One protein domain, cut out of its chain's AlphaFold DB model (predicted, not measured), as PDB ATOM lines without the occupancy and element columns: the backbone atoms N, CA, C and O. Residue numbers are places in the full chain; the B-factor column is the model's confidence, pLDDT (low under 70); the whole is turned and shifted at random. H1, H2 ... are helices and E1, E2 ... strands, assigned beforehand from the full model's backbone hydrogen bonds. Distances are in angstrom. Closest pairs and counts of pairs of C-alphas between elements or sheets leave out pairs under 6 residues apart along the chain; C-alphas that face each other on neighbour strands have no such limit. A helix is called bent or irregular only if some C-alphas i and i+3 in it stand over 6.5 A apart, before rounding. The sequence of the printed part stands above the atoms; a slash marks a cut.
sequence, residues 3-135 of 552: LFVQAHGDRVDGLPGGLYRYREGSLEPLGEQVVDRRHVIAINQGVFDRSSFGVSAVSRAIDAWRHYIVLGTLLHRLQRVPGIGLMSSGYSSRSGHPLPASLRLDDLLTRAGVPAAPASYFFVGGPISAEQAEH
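Overview. This is residues 3 to 135 of the 552 residues of a protein of Streptomyces microflavus (UniProt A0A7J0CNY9). What is the main picture? One strongly twisted sheet of six strands has H2 over one face and H1 and H3 over the other, three layers in all, and the sheet curls round H3. The short helix H4 follows E6 and is not on the sheet. What is it built of? The printed part has 133 residues, with four named helices and six named strands in the order E1 E2 E3 H1 E4 H2 E5 H3 E6 H4, class mixed, and the antiparallel sheet runs E3 E2 E1 E4 E6 E5. How large is it? It is compact, with a radius of gyration of the C-alphas of 14.3 A and spans of 40 by 33 by 31 A.

Arrangement. How does the sheet begin? E1, residues 3 to 7, E2, residues 18 to 23, and E3, residues 26 to 31, form a meander of two hairpins, each strand the antiparallel neighbour of the one before. N 5 and O 20, and N 21 and O 28, are each within hydrogen-bond range at 2.8 A. How does it go on? E4, residues 53 to 59, is the antiparallel neighbour of E1, with N 4 and O 56 at 2.8 A, and of E6, residues 119 to 127, with N 55 and O 123 at 2.8 A. E5, residues 84 to 91, is an edge strand beside E6, with N 89 and O 122 at 2.8 A. E4, H2, residues 64 to 78, and E5 make a split strand-helix-strand unit, two strands running the same way with E6 between them, and its crossover is right-handed. Where are the helices? H1, residues 42 to 50, is over E6 and E5 at a height of 9.0 A over the sheet, and its closest C-alphas to E6 are Phe 48 and Val 124, 6.1 A. On the opposite face H2 is over E4 and E6 at 8.8 A, along the strands, with the closest C-alphas to E4 those of Ser 59 and His 67, 5.4 A. H3, residues 100 to 111, is on the same face as H1, its closest C-alphas to E5 being Gly 90 and Ala 101, 5.1 A, while H4, residues 130 to 134, touches no helix. Are the helix backbones even? Every O i to N i+4 pair is within hydrogen-bond range in H3 and H4, against 8 of 11 in H2 and 2 of 5 in H1, which has 4 of 6 O i to N i+3 pairs. H1 and H2 are irregular: C-alphas 43 and 46 are 7.2 A apart, and 65 and 68 are 7.3 A apart.

Along the chain. Where does the first strand begin? C-alpha 3 of E1 is at (135.042, 97.857, 132.774). Which elements are longer? E6 measures 26.9 A from first to last C-alpha, H2 22.7 A, E5 20.4 A and E4 20.3 A. Where does the last helix end? C-alpha 134 of H4 is at (117.611, 94.069, 154.040).

Size, cuts and confidence. How far does it reach? The two C-alphas farthest apart, those of Gly 113 and Glu 131, are 41.9 A apart. Is it broken or loosely linked? The printed part has no cut, and no link is long. Where is confidence low? The mean pLDDT of the printed part is 89.1, and residues 42 to 43 are under 70.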
ATOM      1  N   LEU A   3     136.463  97.710 132.521       94.00
ATOM      2  CA  LEU A   3     135.042  97.857 132.774       94.00
ATOM      3  C   LEU A   3     134.426  98.669 131.645       94.00
ATOM      4  O   LEU A   3     134.987  99.672 131.203       94.00
ATOM      5  N   PHE A   4     133.253  98.237 131.221       95.12
ATOM      6  CA  PHE A   4     132.408  98.955 130.291       95.12
ATOM      7  C   PHE A   4     131.028  99.088 130.912       95.12
ATOM      8  O   PHE A   4     130.561  98.180 131.598       95.12
ATOM      9  N   VAL A   5     130.389 100.222 130.690       95.06
ATOM     10  CA  VAL A   5     129.063 100.531 131.218       95.06
ATOM     11  C   VAL A   5     128.168 100.831 130.035       95.06
ATOM     12  O   VAL A   5     128.590 101.526 129.117       95.06
ATOM     13  N   GLN A   6     126.950 100.309 130.040       95.88
ATOM     14  CA  GLN A   6     125.931 100.692 129.075       95.88
ATOM     15  C   GLN A   6     124.738 101.320 129.783       95.88
ATOM     16  O   GLN A   6     124.258 100.773 130.773       95.88
ATOM     17  N   ALA A   7     124.249 102.444 129.269       93.44
ATOM     18  CA  ALA A   7     122.973 103.018 129.686       93.44
ATOM     19  C   ALA A   7     121.857 102.475 128.784       93.44
ATOM     20  O   ALA A   7     122.015 102.418 127.561       93.44
ATOM     21  N   HIS A   8     120.741 102.045 129.375       88.75
ATOM     22  CA  HIS A   8     119.601 101.514 128.625       88.75
ATOM     23  C   HIS A   8     118.649 102.653 128.240       88.75
ATOM     24  O   HIS A   8     117.764 103.012 129.014       88.75
ATOM     25  N   GLY A   9     118.831 103.230 127.048       84.00
ATOM     26  CA  GLY A   9     118.080 104.424 126.638       84.00
ATOM     27  C   GLY A   9     118.330 105.591 127.601       84.00
ATOM     28  O   GLY A   9     119.464 105.794 128.024       84.00
ATOM     29  N   ASP A  10     117.271 106.295 128.001       82.50
ATOM     30  CA  ASP A  10     117.347 107.471 128.886       82.50
ATOM     31  C   ASP A  10     117.136 107.128 130.374       82.50
ATOM     32  O   ASP A  10     116.708 107.959 131.169       82.50
ATOM     33  N   ARG A  11     117.388 105.873 130.774       85.25
ATOM     34  CA  ARG A  11     117.115 105.378 132.140       85.25
ATOM     35  C   ARG A  11     118.181 105.738 133.178       85.25
ATOM     36  O   ARG A  11     118.043 105.354 134.340       85.25
ATOM     37  N   VAL A  12     119.254 106.412 132.769       87.81
ATOM     38  CA  VAL A  12     120.310 106.906 133.660       87.81
ATOM     39  C   VAL A  12     120.391 108.416 133.505       87.81
ATOM     40  O   VAL A  12     120.787 108.918 132.453       87.81
ATOM     41  N   ASP A  13     120.042 109.136 134.568       87.19
ATOM     42  CA  ASP A  13     120.057 110.596 134.563       87.19
ATOM     43  C   ASP A  13     121.445 111.131 134.187       87.19
ATOM     44  O   ASP A  13     122.455 110.828 134.825       87.19
ATOM     45  N   GLY A  14     121.496 111.940 133.125       86.81
ATOM     46  CA  GLY A  14     122.723 112.582 132.656       86.81
ATOM     47  C   GLY A  14     123.676 111.691 131.849       86.81
ATOM     48  O   GLY A  14     124.753 112.167 131.489       86.81
ATOM     49  N   LEU A  15     123.302 110.446 131.527       89.31
ATOM     50  CA  LEU A  15     124.103 109.551 130.688       89.31
ATOM     51  C   LEU A  15     123.272 109.026 129.501       89.31
ATOM     52  O   LEU A  15     122.407 108.175 129.705       89.31
ATOM     53  N   PRO A  16     123.531 109.495 128.264       90.88
ATOM     54  CA  PRO A  16     122.800 109.041 127.083       90.88
ATOM     55  C   PRO A  16     122.902 107.529 126.861       90.88
ATOM     56  O   PRO A  16     123.916 106.909 127.194       90.88
ATOM     57  N   GLY A  17     121.891 106.944 126.221       93.44
ATOM     58  CA  GLY A  17     121.919 105.541 125.814       93.44
ATOM     59  C   GLY A  17     123.143 105.212 124.952       93.44
ATOM     60  O   GLY A  17     123.438 105.904 123.978       93.44
ATOM     61  N   GLY A  18     123.871 104.157 125.316       94.75
ATOM     62  CA  GLY A  18     125.089 103.754 124.615       94.75
ATOM     63  C   GLY A  18     126.052 102.962 125.490       94.75
ATOM     64  O   GLY A  18     125.800 102.752 126.675       94.75
ATOM     65  N   LEU A  19     127.149 102.509 124.887       96.19
ATOM     66  CA  LEU A  19     128.248 101.795 125.525       96.19
ATOM     67  C   LEU A  19     129.413 102.748 125.804       96.19
ATOM     68  O   LEU A  19     129.851 103.495 124.930       96.19
ATOM     69  N   TYR A  20     129.967 102.646 127.006       96.44
ATOM     70  CA  TYR A  20     131.037 103.486 127.521       96.44
ATOM     71  C   TYR A  20     132.160 102.628 128.096       96.44
ATOM     72  O   TYR A  20     131.912 101.597 128.720       96.44
ATOM     73  N   ARG A  21     133.407 103.065 127.945       95.81
ATOM     74  CA  ARG A  21     134.567 102.506 128.640       95.81
ATOM     75  C   ARG A  21     134.791 103.264 129.937       95.81
ATOM     76  O   ARG A  21     134.882 104.485 129.927       95.81
ATOM     77  N   TYR A  22     134.949 102.542 131.038       94.31
ATOM     78  CA  TYR A  22     135.328 103.143 132.309       94.31
ATOM     79  C   TYR A  22     136.854 103.220 132.442       94.31
ATOM     80  O   TYR A  22     137.546 102.196 132.379       94.31
ATOM     81  N   ARG A  23     137.376 104.429 132.666       91.88
ATOM     82  CA  ARG A  23     138.795 104.703 132.944       91.88
ATOM     83  C   ARG A  23     138.931 105.795 133.990       91.88
ATOM     84  O   ARG A  23     138.435 106.896 133.789       91.88
ATOM     85  N   GLU A  24     139.622 105.489 135.088       87.88
ATOM     86  CA  GLU A  24     140.031 106.468 136.113       87.88
ATOM     87  C   GLU A  24     138.896 107.404 136.586       87.88
ATOM     88  O   GLU A  24     139.095 108.594 136.796       87.88
ATOM     89  N   GLY A  25     137.682 106.865 136.751       87.25
ATOM     90  CA  GLY A  25     136.511 107.639 137.187       87.25
ATOM     91  C   GLY A  25     135.721 108.314 136.061       87.25
ATOM     92  O   GLY A  25     134.683 108.903 136.339       87.25
ATOM     93  N   SER A  26     136.161 108.195 134.809       91.69
ATOM     94  CA  SER A  26     135.487 108.740 133.627       91.69
ATOM     95  C   SER A  26     134.834 107.649 132.768       91.69
ATOM     96  O   SER A  26     135.272 106.493 132.769       91.69
ATOM     97  N   LEU A  27     133.772 108.027 132.049       94.88
ATOM     98  CA  LEU A  27     133.071 107.197 131.067       94.88
ATOM     99  C   LEU A  27     133.320 107.746 129.658       94.88
ATOM    100  O   LEU A  27     132.787 108.787 129.282       94.88
ATOM    101  N   GLU A  28     134.131 107.039 128.878       94.81
ATOM    102  CA  GLU A  28     134.455 107.389 127.493       94.81
ATOM    103  C   GLU A  28     133.464 106.695 126.539       94.81
ATOM    104  O   GLU A  28     133.373 105.466 126.574       94.81
ATOM    105  N   PRO A  29     132.715 107.410 125.681       94.56
ATOM    106  CA  PRO A  29     131.751 106.782 124.775       94.56
ATOM    107  C   PRO A  29     132.448 105.915 123.717       94.56
ATOM    108  O   PRO A  29     133.426 106.331 123.099       94.56
ATOM    109  N   LEU A  30     131.914 104.713 123.486       94.00
ATOM    110  CA  LEU A  30     132.374 103.772 122.458       94.00
ATOM    111  C   LEU A  30     131.373 103.610 121.303       94.00
ATOM    112  O   LEU A  30     131.773 103.240 120.202       94.00
ATOM    113  N   GLY A  31     130.086 103.882 121.538       91.12
ATOM    114  CA  GLY A  31     129.044 103.862 120.511       91.12
ATOM    115  C   GLY A  31     127.637 103.720 121.091       91.12
ATOM    116  O   GLY A  31     127.469 103.434 122.269       91.12
ATOM    117  N   GLU A  32     126.617 103.893 120.253       92.06
ATOM    118  CA  GLU A  32     125.200 103.846 120.664       92.06
ATOM    119  C   GLU A  32     124.669 102.414 120.853       92.06
ATOM    120  O   GLU A  32     123.641 102.192 121.486       92.06
ATOM    121  N   GLN A  33     125.361 101.416 120.298       93.62
ATOM    122  CA  GLN A  33     124.924 100.025 120.369       93.62
ATOM    123  C   GLN A  33     125.319  99.364 121.690       93.62
ATOM    124  O   GLN A  33     126.438  99.526 122.171       93.62
ATOM    125  N   VAL A  34     124.413  98.541 122.222       95.06
ATOM    126  CA  VAL A  34     124.558  97.905 123.537       95.06
ATOM    127  C   VAL A  34     124.220  96.408 123.503       95.06
ATOM    128  O   VAL A  34     123.776  95.859 122.480       95.06
ATOM    129  N   VAL A  35     124.458  95.720 124.624       95.06
ATOM    130  CA  VAL A  35     123.913  94.386 124.890       95.06
ATOM    131  C   VAL A  35     122.428  94.540 125.209       95.06
ATOM    132  O   VAL A  35     122.046  94.936 126.300       95.06
ATOM    133  N   ASP A  36     121.598  94.269 124.215       93.19
ATOM    134  CA  ASP A  36     120.139  94.374 124.307       93.19
ATOM    135  C   ASP A  36     119.460  93.188 125.015       93.19
ATOM    136  O   ASP A  36     120.071  92.119 125.131       93.19
ATOM    137  N   ARG A  37     118.172  93.334 125.368       90.69
ATOM    138  CA  ARG A  37     117.359  92.315 126.073       90.69
ATOM    139  C   ARG A  37     117.493  90.928 125.445       90.69
ATOM    140  O   ARG A  37     117.736  89.947 126.138       90.69
ATOM    141  N   ARG A  38     117.399  90.849 124.114       88.56
ATOM    142  CA  ARG A  38     117.469  89.589 123.348       88.56
ATOM    143  C   ARG A  38     118.790  88.822 123.497       88.56
ATOM    144  O   ARG A  38     118.854  87.654 123.134       88.56
ATOM    145  N   HIS A  39     119.857  89.483 123.945       93.94
ATOM    146  CA  HIS A  39     121.159  88.849 124.160       93.94
ATOM    147  C   HIS A  39     121.307  88.326 125.597       93.94
ATOM    148  O   HIS A  39     122.236  87.575 125.886       93.94
ATOM    149  N   VAL A  40     120.409  88.714 126.500       89.75
ATOM    150  CA  VAL A  40     120.381  88.234 127.878       89.75
ATOM    151  C   VAL A  40     119.639  86.904 127.937       89.75
ATOM    152  O   VAL A  40     118.646  86.694 127.234       89.75
ATOM    153  N   ILE A  41     120.150  85.995 128.772       80.12
ATOM    154  CA  ILE A  41     119.517  84.695 129.014       80.12
ATOM    155  C   ILE A  41     118.057  84.887 129.422       80.12
ATOM    156  O   ILE A  41     117.755  85.822 130.160       80.12
ATOM    157  N   ALA A  42     117.176  84.012 128.928       69.25
ATOM    158  CA  ALA A  42     115.724  84.185 129.011       69.25
ATOM    159  C   ALA A  42     115.280  84.569 130.423       69.25
ATOM    160  O   ALA A  42     114.708  85.640 130.597       69.25
ATOM    161  N   ILE A  43     115.689  83.768 131.412       67.19
ATOM    162  CA  ILE A  43     115.403  83.961 132.833       67.19
ATOM    163  C   ILE A  43     115.644  85.409 133.295       67.19
ATOM    164  O   ILE A  43     114.771  86.019 133.891       67.19
ATOM    165  N   ASN A  44     116.716  86.064 132.855       82.44
ATOM    166  CA  ASN A  44     117.078  87.401 133.329       82.44
ATOM    167  C   ASN A  44     116.465  88.563 132.532       82.44
ATOM    168  O   ASN A  44     116.699  89.727 132.873       82.44
ATOM    169  N   GLN A  45     115.688  88.301 131.478       84.12
ATOM    170  CA  GLN A  45     115.146  89.366 130.626       84.12
ATOM    171  C   GLN A  45     114.137  90.260 131.356       84.12
ATOM    172  O   GLN A  45     114.168  91.475 131.179       84.12
ATOM    173  N   GLY A  46     113.314  89.703 132.249       79.94
ATOM    174  CA  GLY A  46     112.393  90.512 133.056       79.94
ATOM    175  C   GLY A  46     113.119  91.477 134.002       79.94
ATOM    176  O   GLY A  46     112.637  92.577 134.270       79.94
ATOM    177  N   VAL A  47     114.310  91.102 134.484       83.56
ATOM    178  CA  VAL A  47     115.166  91.996 135.278       83.56
ATOM    179  C   VAL A  47     115.861  93.016 134.381       83.56
ATOM    180  O   VAL A  47     115.967  94.177 134.767       83.56
ATOM    181  N   PHE A  48     116.277  92.629 133.169       89.88
ATOM    182  CA  PHE A  48     116.802  93.567 132.174       89.88
ATOM    183  C   PHE A  48     115.800  94.699 131.899       89.88
ATOM    184  O   PHE A  48     116.178  95.870 131.937       89.88
ATOM    185  N   ASP A  49     114.516  94.378 131.735       86.62
ATOM    186  CA  ASP A  49     113.467  95.372 131.484       86.62
ATOM    187  C   ASP A  49     113.273  96.364 132.634       86.62
ATOM    188  O   ASP A  49     112.911  97.514 132.380       86.62
ATOM    189  N   ARG A  50     113.573  95.966 133.874       85.75
ATOM    190  CA  ARG A  50     113.541  96.839 135.061       85.75
ATOM    191  C   ARG A  50     114.878  97.520 135.359       85.75
ATOM    192  O   ARG A  50     114.929  98.427 136.183       85.75
ATOM    193  N   SER A  51     115.957  97.083 134.715       91.12
ATOM    194  CA  SER A  51     117.297  97.623 134.930       91.12
ATOM    195  C   SER A  51     117.476  98.988 134.264       91.12
ATOM    196  O   SER A  51     116.899  99.279 133.207       91.12
ATOM    197  N   SER A  52     118.316  99.820 134.873       92.31
ATOM    198  CA  SER A  52     118.674 101.143 134.354       92.31
ATOM    199  C   SER A  52     119.917 101.083 133.464       92.31
ATOM    200  O   SER A  52     120.035 101.844 132.504       92.31
ATOM    201  N   PHE A  53     120.846 100.175 133.768       94.75
ATOM    202  CA  PHE A  53     122.137 100.077 133.093       94.75
ATOM    203  C   PHE A  53     122.658  98.635 133.055       94.75
ATOM    204  O   PHE A  53     122.142  97.736 133.722       94.75
ATOM    205  N   GLY A  54     123.728  98.424 132.294       94.75
ATOM    206  CA  GLY A  54     124.509  97.194 132.291       94.75
ATOM    207  C   GLY A  54     125.990  97.466 132.530       94.75
ATOM    208  O   GLY A  54     126.506  98.524 132.173       94.75
ATOM    209  N   VAL A  55     126.693  96.507 133.125       95.00
ATOM    210  CA  VAL A  55     128.141  96.558 133.348       95.00
ATOM    211  C   VAL A  55     128.769  95.330 132.718       95.00
ATOM    212  O   VAL A  55     128.400  94.203 133.028       95.00
ATOM    213  N   SER A  56     129.748  95.540 131.847       95.19
ATOM    214  CA  SER A  56     130.582  94.477 131.302       95.19
ATOM    215  C   SER A  56     131.971  94.544 131.912       95.19
ATOM    216  O   SER A  56     132.624  95.585 131.883       95.19
ATOM    217  N   ALA A  57     132.454  93.426 132.430       94.19
ATOM    218  CA  ALA A  57     133.821  93.284 132.898       94.19
ATOM    219  C   ALA A  57     134.581  92.339 131.977       94.19
ATOM    220  O   ALA A  57     134.101  91.248 131.685       94.19
ATOM    221  N   VAL A  58     135.792  92.720 131.572       94.31
ATOM    222  CA  VAL A  58     136.682  91.846 130.800       94.31
ATOM    223  C   VAL A  58     137.992  91.592 131.536       94.31
ATOM    224  O   VAL A  58     138.614  92.488 132.128       94.31
ATOM    225  N   SER A  59     138.431  90.340 131.499       93.81
ATOM    226  CA  SER A  59     139.684  89.910 132.098       93.81
ATOM    227  C   SER A  59     140.824  89.973 131.094       93.81
ATOM    228  O   SER A  59     140.718  89.508 129.966       93.81
ATOM    229  N   ARG A  60     141.947  90.534 131.538       90.38
ATOM    230  CA  ARG A  60     143.209  90.635 130.787       90.38
ATOM    231  C   ARG A  60     144.375  90.068 131.596       90.38
ATOM    232  O   ARG A  60     145.509  90.499 131.426       90.38
ATOM    233  N   ALA A  61     144.088  89.209 132.578       88.62
ATOM    234  CA  ALA A  61     145.147  88.660 133.415       88.62
ATOM    235  C   ALA A  61     146.137  87.867 132.546       88.62
ATOM    236  O   ALA A  61     145.729  87.199 131.596       88.62
ATOM    237  N   ILE A  62     147.427  87.963 132.871       87.31
ATOM    238  CA  ILE A  62     148.493  87.272 132.132       87.31
ATOM    239  C   ILE A  62     148.293  85.755 132.242       87.31
ATOM    240  O   ILE A  62     148.336  85.042 131.244       87.31
ATOM    241  N   ASP A  63     147.994  85.274 133.451       91.25
ATOM    242  CA  ASP A  63     147.767  83.857 133.709       91.25
ATOM    243  C   ASP A  63     146.329  83.441 133.374       91.25
ATOM    244  O   ASP A  63     145.369  83.935 133.974       91.25
ATOM    245  N   ALA A  64     146.176  82.457 132.484       86.19
ATOM    246  CA  ALA A  64     144.866  81.991 132.020       86.19
ATOM    247  C   ALA A  64     143.947  81.480 133.144       86.19
ATOM    248  O   ALA A  64     142.740  81.715 133.138       86.19
ATOM    249  N   TRP A  65     144.507  80.825 134.164       88.94
ATOM    250  CA  TRP A  65     143.724  80.314 135.294       88.94
ATOM    251  C   TRP A  65     143.105  81.429 136.152       88.94
ATOM    252  O   TRP A  65     142.128  81.187 136.859       88.94
ATOM    253  N   ARG A  66     143.633  82.659 136.077       91.75
ATOM    254  CA  ARG A  66     143.124  83.809 136.836       91.75
ATOM    255  C   ARG A  66     141.953  84.502 136.157       91.75
ATOM    256  O   ARG A  66     141.293  85.295 136.822       91.75
ATOM    257  N   HIS A  67     141.685  84.233 134.875       91.50
ATOM    258  CA  HIS A  67     140.752  85.029 134.070       91.50
ATOM    259  C   HIS A  67     139.372  85.194 134.717       91.50
ATOM    260  O   HIS A  67     138.914  86.325 134.862       91.50
ATOM    261  N   TYR A  68     138.769  84.099 135.179       89.69
ATOM    262  CA  TYR A  68     137.446  84.094 135.815       89.69
ATOM    263  C   TYR A  68     137.471  84.470 137.302       89.69
ATOM    264  O   TYR A  68     136.540  85.103 137.792       89.69
ATOM    265  N   ILE A  69     138.558  84.161 138.017       89.38
ATOM    266  CA  ILE A  69     138.704  84.492 139.446       89.38
ATOM    267  C   ILE A  69     138.666  86.007 139.651       89.38
ATOM    268  O   ILE A  69     137.994  86.512 140.554       89.38
ATOM    269  N   VAL A  70     139.365  86.752 138.790       90.31
ATOM    270  CA  VAL A  70     139.383  88.216 138.888       90.31
ATOM    271  C   VAL A  70     138.026  88.828 138.526       90.31
ATOM    272  O   VAL A  70     137.631  89.805 139.155       90.31
ATOM    273  N   LEU A  71     137.281  88.221 137.592       90.62
ATOM    274  CA  LEU A  71     135.909  88.625 137.255       90.62
ATOM    275  C   LEU A  71     134.952  88.421 138.433       90.62
ATOM    276  O   LEU A  71     134.240  89.355 138.792       90.62
ATOM    277  N   GLY A  72     134.992  87.257 139.087       85.56
ATOM    278  CA  GLY A  72     134.181  86.992 140.280       85.56
ATOM    279  C   GLY A  72     134.526  87.918 141.451       85.56
ATOM    280  O   GLY A  72     133.639  88.464 142.101       85.56
ATOM    281  N   THR A  73     135.817  88.182 141.675       88.75
ATOM    282  CA  THR A  73     136.262  89.119 142.726       88.75
ATOM    283  C   THR A  73     135.756  90.538 142.467       88.75
ATOM    284  O   THR A  73     135.379  91.252 143.396       88.75
ATOM    285  N   LEU A  74     135.757  90.966 141.203       87.06
ATOM    286  CA  LEU A  74     135.249  92.272 140.800       87.06
ATOM    287  C   LEU A  74     133.735  92.367 140.987       87.06
ATOM    288  O   LEU A  74     133.275  93.345 141.570       87.06
ATOM    289  N   LEU A  75     132.985  91.348 140.563       83.19
ATOM    290  CA  LEU A  75     131.542  91.273 140.786       83.19
ATOM    291  C   LEU A  75     131.209  91.442 142.271       83.19
ATOM    292  O   LEU A  75     130.431  92.322 142.626       83.19
ATOM    293  N   HIS A  76     131.881  90.682 143.138       83.12
ATOM    294  CA  HIS A  76     131.661  90.762 144.578       83.12
ATOM    295  C   HIS A  76     131.935  92.165 145.143       83.12
ATOM    296  O   HIS A  76     131.280  92.596 146.081       83.12
ATOM    297  N   ARG A  77     132.891  92.915 144.578       87.06
ATOM    298  CA  ARG A  77     133.126  94.312 144.982       87.06
ATOM    299  C   ARG A  77     132.021  95.242 144.500       87.06
ATOM    300  O   ARG A  77     131.591  96.096 145.267       87.06
ATOM    301  N   LEU A  78     131.580  95.090 143.255       85.06
ATOM    302  CA  LEU A  78     130.531  95.931 142.683       85.06
ATOM    303  C   LEU A  78     129.178  95.705 143.377       85.06
ATOM    304  O   LEU A  78     128.447  96.660 143.601       85.06
ATOM    305  N   GLN A  79     128.880  94.474 143.798       81.81
ATOM    306  CA  GLN A  79     127.666  94.130 144.551       81.81
ATOM    307  C   GLN A  79     127.631  94.692 145.980       81.81
ATOM    308  O   GLN A  79     126.599  94.629 146.637       81.81
ATOM    309  N   ARG A  80     128.736  95.256 146.481       83.50
ATOM    310  CA  ARG A  80     128.794  95.887 147.811       83.50
ATOM    311  C   ARG A  80     128.485  97.381 147.781       83.50
ATOM    312  O   ARG A  80     128.604  98.033 148.817       83.50
ATOM    313  N   VAL A  81     128.147  97.934 146.617       84.81
ATOM    314  CA  VAL A  81     127.775  99.344 146.478       84.81
ATOM    315  C   VAL A  81     126.356  99.540 147.030       84.81
ATOM    316  O   VAL A  81     125.417  98.964 146.482       84.81
ATOM    317  N   PRO A  82     126.164 100.341 148.096       83.94
ATOM    318  CA  PRO A  82     124.840 100.547 148.677       83.94
ATOM    319  C   PRO A  82     123.859 101.172 147.680       83.94
ATOM    320  O   PRO A  82     124.224 102.072 146.924       83.94
ATOM    321  N   GLY A  83     122.606 100.714 147.709       86.06
ATOM    322  CA  GLY A  83     121.520 101.253 146.884       86.06
ATOM    323  C   GLY A  83     121.541 100.824 145.415       86.06
ATOM    324  O   GLY A  83     120.635 101.198 144.674       86.06
ATOM    325  N   ILE A  84     122.525 100.024 144.991       87.56
ATOM    326  CA  ILE A  84     122.625  99.494 143.631       87.56
ATOM    327  C   ILE A  84     122.671  97.969 143.677       87.56
ATOM    328  O   ILE A  84     123.547  97.378 144.304       87.56
ATOM    329  N   GLY A  85     121.755  97.331 142.954       88.44
ATOM    330  CA  GLY A  85     121.763  95.890 142.725       88.44
ATOM    331  C   GLY A  85     122.470  95.548 141.422       88.44
ATOM    332  O   GLY A  85     122.324  96.260 140.427       88.44
ATOM    333  N   LEU A  86     123.213  94.440 141.416       89.06
ATOM    334  CA  LEU A  86     123.801  93.864 140.208       89.06
ATOM    335  C   LEU A  86     123.489  92.379 140.118       89.06
ATOM    336  O   LEU A  86     123.792  91.617 141.039       89.06
ATOM    337  N   MET A  87     122.966  91.979 138.963       86.81
ATOM    338  CA  MET A  87     122.644  90.593 138.652       86.81
ATOM    339  C   MET A  87     123.452  90.121 137.444       86.81
ATOM    340  O   MET A  87     123.510  90.798 136.415       86.81
ATOM    341  N   SER A  88     124.081  88.953 137.572       86.88
ATOM    342  CA  SER A  88     124.813  88.309 136.476       86.88
ATOM    343  C   SER A  88     123.866  87.884 135.369       86.88
ATOM    344  O   SER A  88     122.938  87.133 135.625       86.88
ATOM    345  N   SER A  89     124.117  88.347 134.142       88.62
ATOM    346  CA  SER A  89     123.207  88.212 132.994       88.62
ATOM    347  C   SER A  89     123.897  87.783 131.698       88.62
ATOM    348  O   SER A  89     123.272  87.729 130.638       88.62
ATOM    349  N   GLY A  90     125.185  87.456 131.763       90.38
ATOM    350  CA  GLY A  90     125.947  86.940 130.638       90.38
ATOM    351  C   GLY A  90     127.394  86.654 131.012       90.38
ATOM    352  O   GLY A  90     127.970  87.339 131.853       90.38
ATOM    353  N   TYR A  91     128.002  85.656 130.377       92.25
ATOM    354  CA  TYR A  91     129.415  85.352 130.569       92.25
ATOM    355  C   TYR A  91     130.023  84.634 129.366       92.25
ATOM    356  O   TYR A  91     129.351  83.887 128.649       92.25
ATOM    357  N   SER A  92     131.322  84.837 129.172       92.75
ATOM    358  CA  SER A  92     132.152  83.966 128.350       92.75
ATOM    359  C   SER A  92     132.322  82.620 129.052       92.75
ATOM    360  O   SER A  92     132.432  82.574 130.278       92.75
ATOM    361  N   SER A  93     132.408  81.520 128.308       88.25
ATOM    362  CA  SER A  93     132.585  80.196 128.909       88.25
ATOM    363  C   SER A  93     133.954  79.602 128.611       88.25
ATOM    364  O   SER A  93     134.391  79.551 127.461       88.25
ATOM    365  N   ARG A  94     134.598  79.044 129.645       83.88
ATOM    366  CA  ARG A  94     135.831  78.259 129.496       83.88
ATOM    367  C   ARG A  94     135.603  76.960 128.712       83.88
ATOM    368  O   ARG A  94     136.549  76.458 128.117       83.88
ATOM    369  N   SER A  95     134.379  76.425 128.704       82.62
ATOM    370  CA  SER A  95     134.028  75.213 127.952       82.62
ATOM    371  C   SER A  95     133.756  75.466 126.464       82.62
ATOM    372  O   SER A  95     133.435  74.524 125.753       82.62
ATOM    373  N   GLY A  96     133.888  76.709 125.978       84.94
ATOM    374  CA  GLY A  96     133.674  77.043 124.564       84.94
ATOM    375  C   GLY A  96     132.225  77.368 124.189       84.94
ATOM    376  O   GLY A  96     131.930  77.529 123.010       84.94
ATOM    377  N   HIS A  97     131.337  77.517 125.176       85.25
ATOM    378  CA  HIS A  97     129.918  77.850 124.985       85.25
ATOM    379  C   HIS A  97     129.567  79.207 125.627       85.25
ATOM    380  O   HIS A  97     128.954  79.236 126.697       85.25
ATOM    381  N   PRO A  98     130.041  80.342 125.078       90.88
ATOM    382  CA  PRO A  98     129.745  81.663 125.630       90.88
ATOM    383  C   PRO A  98     128.256  82.000 125.499       90.88
ATOM    384  O   PRO A  98     127.608  81.636 124.517       90.88
ATOM    385  N   LEU A  99     127.722  82.744 126.467       91.00
ATOM    386  CA  LEU A  99     126.342  83.221 126.402       91.00
ATOM    387  C   LEU A  99     126.180  84.332 125.346       91.00
ATOM    388  O   LEU A  99     127.143  85.063 125.080       91.00
ATOM    389  N   PRO A 100     124.971  84.532 124.783       92.88
ATOM    390  CA  PRO A 100     124.752  85.511 123.713       92.88
ATOM    391  C   PRO A 100     125.174  86.943 124.078       92.88
ATOM    392  O   PRO A 100     125.720  87.653 123.237       92.88
ATOM    393  N   ALA A 101     125.012  87.351 125.338       93.94
ATOM    394  CA  ALA A 101     125.478  88.641 125.845       93.94
ATOM    395  C   ALA A 101     127.003  88.811 125.735       93.94
ATOM    396  O   ALA A 101     127.467  89.887 125.368       93.94
ATOM    397  N   SER A 102     127.783  87.752 125.984       93.56
ATOM    398  CA  SER A 102     129.244  87.777 125.814       93.56
ATOM    399  C   SER A 102     129.629  87.900 124.345       93.56
ATOM    400  O   SER A 102     130.496  88.699 124.010       93.56
ATOM    401  N   LEU A 103     128.966  87.147 123.464       93.62
ATOM    402  CA  LEU A 103     129.206  87.228 122.019       93.62
ATOM    403  C   LEU A 103     128.880  88.623 121.478       93.62
ATOM    404  O   LEU A 103     129.630  89.184 120.679       93.62
ATOM    405  N   ARG A 104     127.769  89.205 121.942       95.25
ATOM    406  CA  ARG A 104     127.388  90.571 121.590       95.25
ATOM    407  C   ARG A 104     128.406  91.583 122.106       95.25
ATOM    408  O   ARG A 104     128.764  92.491 121.364       95.25
ATOM    409  N   LEU A 105     128.879  91.429 123.339       94.81
ATOM    410  CA  LEU A 105     129.929  92.278 123.893       94.81
ATOM    411  C   LEU A 105     131.205  92.219 123.042       94.81
ATOM    412  O   LEU A 105     131.750  93.267 122.714       94.81
ATOM    413  N   ASP A 106     131.651  91.031 122.631       93.50
ATOM    414  CA  ASP A 106     132.848  90.883 121.794       93.50
ATOM    415  C   ASP A 106     132.702  91.592 120.433       93.50
ATOM    416  O   ASP A 106     133.637  92.262 119.987       93.50
ATOM    417  N   ASP A 107     131.526  91.519 119.796       94.69
ATOM    418  CA  ASP A 107     131.207  92.275 118.570       94.69
ATOM    419  C   ASP A 107     131.256  93.795 118.806       94.69
ATOM    420  O   ASP A 107     131.888  94.520 118.032       94.69
ATOM    421  N   LEU A 108     130.656  94.285 119.896       94.88
ATOM    422  CA  LEU A 108     130.668  95.710 120.251       94.88
ATOM    423  C   LEU A 108     132.090  96.227 120.497       94.88
ATOM    424  O   LEU A 108     132.472  97.271 119.966       94.88
ATOM    425  N   LEU A 109     132.889  95.481 121.263       94.00
ATOM    426  CA  LEU A 109     134.276  95.834 121.557       94.00
ATOM    427  C   LEU A 109     135.131  95.829 120.288       94.00
ATOM    428  O   LEU A 109     135.868  96.784 120.049       94.00
ATOM    429  N   THR A 110     134.973  94.817 119.434       93.69
ATOM    430  CA  THR A 110     135.707  94.719 118.166       93.69
ATOM    431  C   THR A 110     135.417  95.915 117.259       93.69
ATOM    432  O   THR A 110     136.348  96.514 116.719       93.69
ATOM    433  N   ARG A 111     134.146  96.322 117.131       92.69
ATOM    434  CA  ARG A 111     133.754  97.519 116.358       92.69
ATOM    435  C   ARG A 111     134.345  98.806 116.923       92.69
ATOM    436  O   ARG A 111     134.701  99.692 116.154       92.69
ATOM    437  N   ALA A 112     134.484  98.890 118.243       90.69
ATOM    438  CA  ALA A 112     135.118 100.011 118.929       90.69
ATOM    439  C   ALA A 112     136.663  99.955 118.904       90.69
ATOM    440  O   ALA A 112     137.320 100.753 119.572       90.69
ATOM    441  N   GLY A 113     137.267  99.002 118.180       91.56
ATOM    442  CA  GLY A 113     138.722  98.820 118.126       91.56
ATOM    443  C   GLY A 113     139.327  98.301 119.435       91.56
ATOM    444  O   GLY A 113     140.538  98.394 119.646       91.56
ATOM    445  N   VAL A 114     138.503  97.763 120.334       89.75
ATOM    446  CA  VAL A 114     138.930  97.145 121.587       89.75
ATOM    447  C   VAL A 114     139.147  95.647 121.341       89.75
ATOM    448  O   VAL A 114     138.222  94.964 120.906       89.75
ATOM    449  N   PRO A 115     140.342  95.093 121.621       85.69
ATOM    450  CA  PRO A 115     140.610  93.677 121.375       85.69
ATOM    451  C   PRO A 115     139.652  92.760 122.148       85.69
ATOM    452  O   PRO A 115     139.325  93.053 123.296       85.69
ATOM    453  N   ALA A 116     139.276  91.610 121.592       77.56
ATOM    454  CA  ALA A 116     138.517  90.599 122.336       77.56
ATOM    455  C   ALA A 116     139.289  90.137 123.584       77.56
ATOM    456  O   ALA A 116     140.526  90.134 123.594       77.56
ATOM    457  N   ALA A 117     138.581  89.790 124.656       84.06
ATOM    458  CA  ALA A 117     139.186  89.366 125.914       84.06
ATOM    459  C   ALA A 117     138.999  87.857 126.147       84.06
ATOM    460  O   ALA A 117     137.953  87.322 125.799       84.06
ATOM    461  N   PRO A 118     139.964  87.165 126.784       85.94
ATOM    462  CA  PRO A 118     139.849  85.731 127.067       85.94
ATOM    463  C   PRO A 118     138.666  85.341 127.963       85.94
ATOM    464  O   PRO A 118     138.215  84.198 127.925       85.94
ATOM    465  N   ALA A 119     138.206  86.268 128.807       93.44
ATOM    466  CA  ALA A 119     137.012  86.079 129.610       93.44
ATOM    467  C   ALA A 119     136.285  87.404 129.849       93.44
ATOM    468  O   ALA A 119     136.926  88.444 130.038       93.44
ATOM    469  N   SER A 120     134.960  87.348 129.917       94.81
ATOM    470  CA  SER A 120     134.086  88.485 130.165       94.81
ATOM    471  C   SER A 120     132.837  88.076 130.945       94.81
ATOM    472  O   SER A 120     132.349  86.960 130.788       94.81
ATOM    473  N   TYR A 121     132.322  88.987 131.772       94.19
ATOM    474  CA  TYR A 121     131.008  88.906 132.418       94.19
ATOM    475  C   TYR A 121     130.180  90.142 132.056       94.19
ATOM    476  O   TYR A 121     130.727  91.237 131.928       94.19
ATOM    477  N   PHE A 122     128.870  89.959 131.927       94.44
ATOM    478  CA  PHE A 122     127.874  91.004 131.746       94.44
ATOM    479  C   PHE A 122     126.866  90.950 132.893       94.44
ATOM    480  O   PHE A 122     126.327  89.889 133.215       94.44
ATOM    481  N   PHE A 123     126.594  92.105 133.486       92.38
ATOM    482  CA  PHE A 123     125.674  92.281 134.600       92.38
ATOM    483  C   PHE A 123     124.637  93.337 134.236       92.38
ATOM    484  O   PHE A 123     124.974  94.337 133.605       92.38
ATOM    485  N   VAL A 124     123.398  93.147 134.674       92.81
ATOM    486  CA  VAL A 124     122.373  94.201 134.650       92.81
ATOM    487  C   VAL A 124     122.289  94.846 136.025       92.81
ATOM    488  O   VAL A 124     122.503  94.171 137.034       92.81
ATOM    489  N   GLY A 125     122.002  96.145 136.065       92.19
ATOM    490  CA  GLY A 125     122.010  96.913 137.299       92.19
ATOM    491  C   GLY A 125     120.974  98.021 137.359       92.19
ATOM    492  O   GLY A 125     120.484  98.522 136.344       92.19
ATOM    493  N   GLY A 126     120.635  98.399 138.585       91.56
ATOM    494  CA  GLY A 126     119.658  99.440 138.867       91.56
ATOM    495  C   GLY A 126     119.536  99.724 140.363       91.56
ATOM    496  O   GLY A 126     120.208  99.068 141.169       91.56
ATOM    497  N   PRO A 127     118.700 100.705 140.735       88.94
ATOM    498  CA  PRO A 127     118.391 100.970 142.131       88.94
ATOM    499  C   PRO A 127     117.694  99.762 142.767       88.94
ATOM    500  O   PRO A 127     116.895  99.087 142.116       88.94
ATOM    501  N   ILE A 128     117.984  99.511 144.042       86.25
ATOM    502  CA  ILE A 128     117.293  98.499 144.858       86.25
ATOM    503  C   ILE A 128     116.518  99.163 145.997       86.25
ATOM    504  O   ILE A 128     116.928 100.207 146.509       86.25
ATOM    505  N   SER A 129     115.383  98.577 146.382       83.50
ATOM    506  CA  SER A 129     114.579  99.035 147.519       83.50
ATOM    507  C   SER A 129     115.265  98.725 148.858       83.50
ATOM    508  O   SER A 129     116.164  97.888 148.932       83.50
ATOM    509  N   ALA A 130     114.819  99.381 149.937       83.44
ATOM    510  CA  ALA A 130     115.283  99.068 151.294       83.44
ATOM    511  C   ALA A 130     115.004  97.599 151.661       83.44
ATOM    512  O   ALA A 130     115.883  96.916 152.167       83.44
ATOM    513  N   GLU A 131     113.830  97.090 151.283       80.38
ATOM    514  CA  GLU A 131     113.453  95.683 151.457       80.38
ATOM    515  C   GLU A 131     114.406  94.729 150.720       80.38
ATOM    516  O   GLU A 131     114.846  93.737 151.290       80.38
ATOM    517  N   GLN A 132     114.793  95.046 149.477       77.38
ATOM    518  CA  GLN A 132     115.775  94.254 148.725       77.38
ATOM    519  C   GLN A 132     117.173  94.293 149.359       77.38
ATOM    520  O   GLN A 132     117.913  93.320 149.249       77.38
ATOM    521  N   ALA A 133     117.545  95.404 150.000       79.62
ATOM    522  CA  ALA A 133     118.831  95.558 150.673       79.62
ATOM    523  C   ALA A 133     118.889  94.842 152.037       79.62
ATOM    524  O   ALA A 133     119.963  94.401 152.441       79.62
ATOM    525  N   GLU A 134     117.756  94.733 152.733       78.69
ATOM    526  CA  GLU A 134     117.611  94.069 154.040       78.69
ATOM    527  C   GLU A 134     117.306  92.566 153.921       78.69
ATOM    528  O   GLU A 134     117.270  91.854 154.923       78.69
ATOM    529  N   HIS A 135     117.088  92.061 152.704       73.25
ATOM    530  CA  HIS A 135     116.723  90.670 152.476       73.25
ATOM    531  C   HIS A 135     117.893  89.706 152.754       73.25
ATOM    532  O   HIS A 135     118.932  89.764 152.100       73.25
TER     533      HIS A 135